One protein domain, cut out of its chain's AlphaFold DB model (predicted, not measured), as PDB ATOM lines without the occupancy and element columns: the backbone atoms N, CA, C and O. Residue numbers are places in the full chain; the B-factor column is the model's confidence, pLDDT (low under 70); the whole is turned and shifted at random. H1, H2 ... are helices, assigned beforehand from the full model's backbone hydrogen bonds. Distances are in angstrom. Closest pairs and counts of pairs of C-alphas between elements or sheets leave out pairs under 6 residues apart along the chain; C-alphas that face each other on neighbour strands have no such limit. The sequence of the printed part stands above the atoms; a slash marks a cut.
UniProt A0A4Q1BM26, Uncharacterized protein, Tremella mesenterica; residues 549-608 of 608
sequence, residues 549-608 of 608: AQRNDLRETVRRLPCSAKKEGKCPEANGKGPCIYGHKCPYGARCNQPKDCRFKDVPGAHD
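What this domain is: This is residues 549 to 608 of the 608 residues of an uncharacterized protein of Tremella mesenterica (UniProt A0A4Q1BM26). This is a flat piece with little regular structure: H1 makes an arm at one corner, the tiny H2 follows, and the rest of the chain winds in two wide loops side by side, residues 568 to 583 and residues 586 to 608. The printed part has 60 residues with two named helices, H1 then H2, and no named strand; the class is all helix, with 15 residues in named elements. It is compact, with a radius of gyration of the C-alphas of 11.6 A, and spans 29 by 28 by 15 A.

How they stand to each other: H1, residues 549 to 559, and H2, residues 564 to 567, are apart, joined by a tight link of 4 residues. Each O i to N i+4 pair in H1 is within hydrogen-bond range; H2 is too short for such a pair, and its one O i to N i+3 pair is within range.

Where its parts are: H1 measures 15.0 A from C-alpha 549 at (-13.943, -7.327, -40.182) to C-alpha 559 at (-8.369, 5.580, -34.938). H2 measures 5.0 A and ends with C-alpha 567 at (-7.382, 17.642, -27.339).

The domain as a whole: The C-alphas of Ala 549 and Lys 596, the two farthest apart, are 33.1 A apart. The printed part has no cut. Residues 568 to 608 hold no named element. The mean pLDDT of the printed part is 92.0, and residue 549 is under 70.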
ATOM      1  N   ALA A 549     -15.120  -7.847 -39.486       66.31
ATOM      2  CA  ALA A 549     -13.943  -7.327 -40.182       66.31
ATOM      3  C   ALA A 549     -14.155  -5.865 -40.607       66.31
ATOM      4  O   ALA A 549     -13.457  -4.979 -40.123       66.31
ATOM      5  N   GLN A 550     -15.227  -5.587 -41.361       78.44
ATOM      6  CA  GLN A 550     -15.567  -4.234 -41.823       78.44
ATOM      7  C   GLN A 550     -15.712  -3.220 -40.670       78.44
ATOM      8  O   GLN A 550     -15.277  -2.072 -40.778       78.44
ATOM      9  N   ARG A 551     -16.303  -3.627 -39.533       77.00
ATOM     10  CA  ARG A 551     -16.397  -2.775 -38.332       77.00
ATOM     11  C   ARG A 551     -15.025  -2.501 -37.711       77.00
ATOM     12  O   ARG A 551     -14.838  -1.419 -37.159       77.00
ATOM     13  N   ASN A 552     -14.082  -3.438 -37.775       81.31
ATOM     14  CA  ASN A 552     -12.725  -3.248 -37.264       81.31
ATOM     15  C   ASN A 552     -11.860  -2.401 -38.201       81.31
ATOM     16  O   ASN A 552     -11.233  -1.468 -37.709       81.31
ATOM     17  N   ASP A 553     -11.921  -2.606 -39.517       82.38
ATOM     18  CA  ASP A 553     -11.229  -1.755 -40.499       82.38
ATOM     19  C   ASP A 553     -11.694  -0.294 -40.393       82.38
ATOM     20  O   ASP A 553     -10.891   0.646 -40.410       82.38
ATOM     21  N   LEU A 554     -13.002  -0.087 -40.191       87.06
ATOM     22  CA  LEU A 554     -13.568   1.234 -39.937       87.06
ATOM     23  C   LEU A 554     -13.090   1.809 -38.593       87.06
ATOM     24  O   LEU A 554     -12.703   2.975 -38.538       87.06
ATOM     25  N   ARG A 555     -13.052   1.009 -37.515       85.69
ATOM     26  CA  ARG A 555     -12.493   1.435 -36.215       85.69
ATOM     27  C   ARG A 555     -11.018   1.811 -36.324       85.69
ATOM     28  O   ARG A 555     -10.625   2.818 -35.751       85.69
ATOM     29  N   GLU A 556     -10.200   1.052 -37.046       88.19
ATOM     30  CA  GLU A 556      -8.798   1.406 -37.282       88.19
ATOM     31  C   GLU A 556      -8.659   2.680 -38.111       88.19
ATOM     32  O   GLU A 556      -7.860   3.552 -37.774       88.19
ATOM     33  N   THR A 557      -9.473   2.832 -39.154       89.31
ATOM     34  CA  THR A 557      -9.482   4.031 -39.999       89.31
ATOM     35  C   THR A 557      -9.859   5.279 -39.195       89.31
ATOM     36  O   THR A 557      -9.177   6.299 -39.294       89.31
ATOM     37  N   VAL A 558     -10.872   5.202 -38.325       94.06
ATOM     38  CA  VAL A 558     -11.257   6.314 -37.433       94.06
ATOM     39  C   VAL A 558     -10.221   6.523 -36.313       94.06
ATOM     40  O   VAL A 558      -9.941   7.666 -35.950       94.06
ATOM     41  N   ARG A 559      -9.531   5.471 -35.847       93.44
ATOM     42  CA  ARG A 559      -8.369   5.580 -34.938       93.44
ATOM     43  C   ARG A 559      -7.126   6.213 -35.576       93.44
ATOM     44  O   ARG A 559      -6.252   6.667 -34.845       93.44
ATOM     45  N   ARG A 560      -7.044   6.315 -36.908       92.56
ATOM     46  CA  ARG A 560      -6.013   7.112 -37.613       92.56
ATOM     47  C   ARG A 560      -6.353   8.613 -37.661       92.56
ATOM     48  O   ARG A 560      -5.540   9.399 -38.151       92.56
ATOM     49  N   LEU A 561      -7.511   9.030 -37.134       95.19
ATOM     50  CA  LEU A 561      -7.906  10.433 -36.964       95.19
ATOM     51  C   LEU A 561      -7.748  10.872 -35.493       95.19
ATOM     52  O   LEU A 561      -8.144  10.125 -34.596       95.19
ATOM     53  N   PRO A 562      -7.204  12.070 -35.211       96.12
ATOM     54  CA  PRO A 562      -7.008  12.557 -33.846       96.12
ATOM     55  C   PRO A 562      -8.339  12.884 -33.155       96.12
ATOM     56  O   PRO A 562      -9.189  13.583 -33.705       96.12
ATOM     57  N   CYS A 563      -8.507  12.429 -31.913       96.88
ATOM     58  CA  CYS A 563      -9.689  12.735 -31.109       96.88
ATOM     59  C   CYS A 563      -9.702  14.203 -30.640       96.88
ATOM     60  O   CYS A 563      -8.974  14.576 -29.714       96.88
ATOM     61  N   SER A 564     -10.581  15.025 -31.221       95.38
ATOM     62  CA  SER A 564     -10.821  16.415 -30.792       95.38
ATOM     63  C   SER A 564     -11.217  16.506 -29.314       95.38
ATOM     64  O   SER A 564     -10.662  17.309 -28.569       95.38
ATOM     65  N   ALA A 565     -12.080  15.602 -28.842       94.75
ATOM     66  CA  ALA A 565     -12.461  15.549 -27.433       94.75
ATOM     67  C   ALA A 565     -11.272  15.243 -26.499       94.75
ATOM     68  O   ALA A 565     -11.288  15.686 -25.354       94.75
ATOM     69  N   LYS A 566     -10.220  14.532 -26.949       93.56
ATOM     70  CA  LYS A 566      -8.997  14.334 -26.142       93.56
ATOM     71  C   LYS A 566      -8.113  15.586 -26.147       93.56
ATOM     72  O   LYS A 566      -7.579  15.923 -25.096       93.56
ATOM     73  N   LYS A 567      -8.019  16.309 -27.271       92.44
ATOM     74  CA  LYS A 567      -7.382  17.642 -27.339       92.44
ATOM     75  C   LYS A 567      -8.032  18.641 -26.365       92.44
ATOM     76  O   LYS A 567      -7.336  19.463 -25.784       92.44
ATOM     77  N   GLU A 568      -9.341  18.532 -26.137       93.56
ATOM     78  CA  GLU A 568     -10.090  19.352 -25.169       93.56
ATOM     79  C   GLU A 568     -10.165  18.769 -23.738       93.56
ATOM     80  O   GLU A 568     -10.815  19.362 -22.880       93.56
ATOM     81  N   GLY A 569      -9.580  17.596 -23.462       92.25
ATOM     82  CA  GLY A 569      -9.693  16.906 -22.162       92.25
ATOM     83  C   GLY A 569     -11.075  16.297 -21.842       92.25
ATOM     84  O   GLY A 569     -11.256  15.670 -20.801       92.25
ATOM     85  N   LYS A 570     -12.050  16.426 -22.748       94.62
ATOM     86  CA  LYS A 570     -13.454  15.989 -22.599       94.62
ATOM     87  C   LYS A 570     -13.721  14.540 -23.034       94.62
ATOM     88  O   LYS A 570     -14.858  14.082 -22.973       94.62
ATOM     89  N   CYS A 571     -12.714  13.819 -23.530       94.25
ATOM     90  CA  CYS A 571     -12.902  12.472 -24.073       94.25
ATOM     91  C   CYS A 571     -13.413  11.479 -23.005       94.25
ATOM     92  O   CYS A 571     -12.835  11.439 -21.915       94.25
ATOM     93  N   PRO A 572     -14.433  10.639 -23.293       86.69
ATOM     94  CA  PRO A 572     -14.935   9.653 -22.334       86.69
ATOM     95  C   PRO A 572     -13.846   8.691 -21.847       86.69
ATOM     96  O   PRO A 572     -13.766   8.439 -20.650       86.69
ATOM     97  N   GLU A 573     -12.952   8.240 -22.730       88.19
ATOM     98  CA  GLU A 573     -11.873   7.298 -22.399       88.19
ATOM     99  C   GLU A 573     -10.856   7.895 -21.415       88.19
ATOM    100  O   GLU A 573     -10.459   7.237 -20.458       88.19
ATOM    101  N   ALA A 574     -10.514   9.179 -21.578       81.56
ATOM    102  CA  ALA A 574      -9.659   9.912 -20.637       81.56
ATOM    103  C   ALA A 574     -10.311  10.094 -19.250       81.56
ATOM    104  O   ALA A 574      -9.621  10.367 -18.274       81.56
ATOM    105  N   ASN A 575     -11.632   9.919 -19.167       82.44
ATOM    106  CA  ASN A 575     -12.431   9.970 -17.946       82.44
ATOM    107  C   ASN A 575     -12.902   8.566 -17.490       82.44
ATOM    108  O   ASN A 575     -13.789   8.468 -16.644       82.44
ATOM    109  N   GLY A 576     -12.380   7.481 -18.080       87.44
ATOM    110  CA  GLY A 576     -12.773   6.096 -17.778       87.44
ATOM    111  C   GLY A 576     -14.189   5.693 -18.225       87.44
ATOM    112  O   GLY A 576     -14.610   4.566 -17.981       87.44
ATOM    113  N   LYS A 577     -14.935   6.569 -18.910       88.19
ATOM    114  CA  LYS A 577     -16.354   6.391 -19.284       88.19
ATOM    115  C   LYS A 577     -16.565   5.559 -20.562       88.19
ATOM    116  O   LYS A 577     -17.508   5.803 -21.309       88.19
ATOM    117  N   GLY A 578     -15.686   4.591 -20.817       89.56
ATOM    118  CA  GLY A 578     -15.731   3.704 -21.985       89.56
ATOM    119  C   GLY A 578     -14.803   4.103 -23.147       89.56
ATOM    120  O   GLY A 578     -14.190   5.172 -23.126       89.56
ATOM    121  N   PRO A 579     -14.664   3.222 -24.157       91.25
ATOM    122  CA  PRO A 579     -13.693   3.366 -25.242       91.25
ATOM    123  C   PRO A 579     -14.091   4.451 -26.250       91.25
ATOM    124  O   PRO A 579     -15.260   4.580 -26.617       91.25
ATOM    125  N   CYS A 580     -13.110   5.184 -26.773       92.69
ATOM    126  CA  CYS A 580     -13.328   6.108 -27.879       92.69
ATOM    127  C   CYS A 580     -13.227   5.404 -29.241       92.69
ATOM    128  O   CYS A 580     -12.524   4.406 -29.422       92.69
ATOM    129  N   ILE A 581     -13.923   5.964 -30.234       93.62
ATOM    130  CA  ILE A 581     -13.823   5.545 -31.639       93.62
ATOM    131  C   ILE A 581     -12.639   6.201 -32.371       93.62
ATOM    132  O   ILE A 581     -12.177   5.660 -33.370       93.62
ATOM    133  N   TYR A 582     -12.150   7.343 -31.874       96.31
ATOM    134  CA  TYR A 582     -11.072   8.138 -32.470       96.31
ATOM    135  C   TYR A 582      -9.694   7.802 -31.884       96.31
ATOM    136  O   TYR A 582      -9.569   7.167 -30.840       96.31
ATOM    137  N   GLY A 583      -8.639   8.250 -32.561       95.50
ATOM    138  CA  GLY A 583      -7.256   7.999 -32.179       95.50
ATOM    139  C   GLY A 583      -6.770   8.858 -31.013       95.50
ATOM    140  O   GLY A 583      -6.931  10.083 -31.001       95.50
ATOM    141  N   HIS A 584      -6.092   8.213 -30.062       95.88
ATOM    142  CA  HIS A 584      -5.458   8.854 -28.902       95.88
ATOM    143  C   HIS A 584      -3.931   8.819 -28.900       95.88
ATOM    144  O   HIS A 584      -3.327   9.503 -28.070       95.88
ATOM    145  N   LYS A 585      -3.336   8.050 -29.815       95.75
ATOM    146  CA  LYS A 585      -1.899   7.944 -30.063       95.75
ATOM    147  C   LYS A 585      -1.636   7.980 -31.567       95.75
ATOM    148  O   LYS A 585      -2.454   7.497 -32.347       95.75
ATOM    149  N   CYS A 586      -0.493   8.529 -31.957       96.62
ATOM    150  CA  CYS A 586       0.035   8.411 -33.307       96.62
ATOM    151  C   CYS A 586       0.358   6.933 -33.599       96.62
ATOM    152  O   CYS A 586       0.988   6.295 -32.752       96.62
ATOM    153  N   PRO A 587       0.015   6.375 -34.778       94.75
ATOM    154  CA  PRO A 587       0.347   4.985 -35.120       94.75
ATOM    155  C   PRO A 587       1.862   4.713 -35.192       94.75
ATOM    156  O   PRO A 587       2.276   3.561 -35.140       94.75
ATOM    157  N   TYR A 588       2.689   5.760 -35.269       95.75
ATOM    158  CA  TYR A 588       4.152   5.671 -35.215       95.75
ATOM    159  C   TYR A 588       4.735   5.925 -33.808       95.75
ATOM    160  O   TYR A 588       5.939   5.770 -33.614       95.75
ATOM    161  N   GLY A 589       3.911   6.327 -32.828       95.12
ATOM    162  CA  GLY A 589       4.335   6.675 -31.463       95.12
ATOM    163  C   GLY A 589       5.523   7.647 -31.426       95.12
ATOM    164  O   GLY A 589       5.622   8.556 -32.256       95.12
ATOM    165  N   ALA A 590       6.467   7.399 -30.516       95.25
ATOM    166  CA  ALA A 590       7.736   8.125 -30.411       95.25
ATOM    167  C   ALA A 590       8.648   8.013 -31.655       95.25
ATOM    168  O   ALA A 590       9.597   8.780 -31.791       95.25
ATOM    169  N   ARG A 591       8.367   7.087 -32.588       96.69
ATOM    170  CA  ARG A 591       9.077   6.938 -33.874       96.69
ATOM    171  C   ARG A 591       8.413   7.722 -35.015       96.69
ATOM    172  O   ARG A 591       8.668   7.446 -36.183       96.69
ATOM    173  N   CYS A 592       7.532   8.679 -34.719       97.00
ATOM    174  CA  CYS A 592       6.957   9.538 -35.750       97.00
ATOM    175  C   CYS A 592       8.032  10.456 -36.357       97.00
ATOM    176  O   CYS A 592       8.554  11.333 -35.677       97.00
ATOM    177  N   ASN A 593       8.313  10.303 -37.654       95.38
ATOM    178  CA  ASN A 593       9.349  11.070 -38.366       95.38
ATOM    179  C   ASN A 593       9.076  12.590 -38.457       95.38
ATOM    180  O   ASN A 593       9.966  13.348 -38.835       95.38
ATOM    181  N   GLN A 594       7.855  13.046 -38.153       95.62
ATOM    182  CA  GLN A 594       7.428  14.449 -38.272       95.62
ATOM    183  C   GLN A 594       6.526  14.868 -37.091       95.62
ATOM    184  O   GLN A 594       5.363  15.215 -37.295       95.62
ATOM    185  N   PRO A 595       7.005  14.868 -35.833       92.94
ATOM    186  CA  PRO A 595       6.142  15.086 -34.665       92.94
ATOM    187  C   PRO A 595       5.541  16.504 -34.615       92.94
ATOM    188  O   PRO A 595       4.472  16.698 -34.042       92.94
ATOM    189  N   LYS A 596       6.191  17.486 -35.261       95.25
ATOM    190  CA  LYS A 596       5.727  18.883 -35.380       95.25
ATOM    191  C   LYS A 596       4.597  19.087 -36.395       95.25
ATOM    192  O   LYS A 596       3.892  20.091 -36.310       95.25
ATOM    193  N   ASP A 597       4.405  18.145 -37.318       96.12
ATOM    194  CA  ASP A 597       3.448  18.246 -38.433       96.12
ATOM    195  C   ASP A 597       2.459  17.074 -38.483       96.12
ATOM    196  O   ASP A 597       1.440  17.134 -39.169       96.12
ATOM    197  N   CYS A 598       2.701  16.046 -37.670       96.19
ATOM    198  CA  CYS A 598       1.800  14.935 -37.430       96.19
ATOM    199  C   CYS A 598       0.396  15.414 -37.031       96.19
ATOM    200  O   CYS A 598       0.231  16.277 -36.168       96.19
ATOM    201  N   ARG A 599      -0.638  14.763 -37.579       96.19
ATOM    202  CA  ARG A 599      -2.055  15.022 -37.252       96.19
ATOM    203  C   ARG A 599      -2.373  14.876 -35.756       96.19
ATOM    204  O   ARG A 599      -3.349  15.446 -35.288       96.19
ATOM    205  N   PHE A 600      -1.549  14.144 -35.007       97.19
ATOM    206  CA  PHE A 600      -1.699  13.914 -33.569       97.19
ATOM    207  C   PHE A 600      -0.946  14.918 -32.679       97.19
ATOM    208  O   PHE A 600      -0.993  14.779 -31.461       97.19
ATOM    209  N   LYS A 601      -0.264  15.927 -33.242       96.38
ATOM    210  CA  LYS A 601       0.587  16.862 -32.478       96.38
ATOM    211  C   LYS A 601      -0.128  17.630 -31.360       96.38
ATOM    212  O   LYS A 601       0.483  17.909 -30.336       96.38
ATOM    213  N   ASP A 602      -1.420  17.901 -31.534       96.00
ATOM    214  CA  ASP A 602      -2.249  18.608 -30.550       96.00
ATOM    215  C   ASP A 602      -2.890  17.675 -29.500       96.00
ATOM    216  O   ASP A 602      -3.670  18.131 -28.664       96.00
ATOM    217  N   VAL A 603      -2.651  16.360 -29.566       95.62
ATOM    218  CA  VAL A 603      -3.276  15.371 -28.676       95.62
ATOM    219  C   VAL A 603      -2.296  15.022 -27.543       95.62
ATOM    220  O   VAL A 603      -1.243  14.446 -27.822       95.62
ATOM    221  N   PRO A 604      -2.619  15.311 -26.265       94.56
ATOM    222  CA  PRO A 604      -1.710  15.047 -25.149       94.56
ATOM    223  C   PRO A 604      -1.294  13.575 -25.060       94.56
ATOM    224  O   PRO A 604      -2.135  12.675 -25.120       94.56
ATOM    225  N   GLY A 605       0.005  13.325 -24.918       94.19
ATOM    226  CA  GLY A 605       0.567  11.980 -24.798       94.19
ATOM    227  C   GLY A 605       0.406  11.090 -26.038       94.19
ATOM    228  O   GLY A 605       0.244   9.875 -25.914       94.19
ATOM    229  N   ALA A 606       0.324  11.676 -27.240       95.56
ATOM    230  CA  ALA A 606       0.112  10.922 -28.478       95.56
ATOM    231  C   ALA A 606       1.401  10.473 -29.192       95.56
ATOM    232  O   ALA A 606       1.309   9.700 -30.146       95.56
ATOM    233  N   HIS A 607       2.574  10.926 -28.745       96.56
ATOM    234  CA  HIS A 607       3.884  10.499 -29.258       96.56
ATOM    235  C   HIS A 607       4.734   9.808 -28.174       96.56
ATOM    236  O   HIS A 607       5.938   9.653 -28.353       96.56
ATOM    237  N   ASP A 608       4.083   9.379 -27.090       93.06
ATOM    238  CA  ASP A 608       4.657   8.708 -25.917       93.06
ATOM    239  C   ASP A 608       4.612   7.176 -26.081       93.06
ATOM    240  O   ASP A 608       3.498   6.633 -26.333       93.06
TER     241      ASP A 608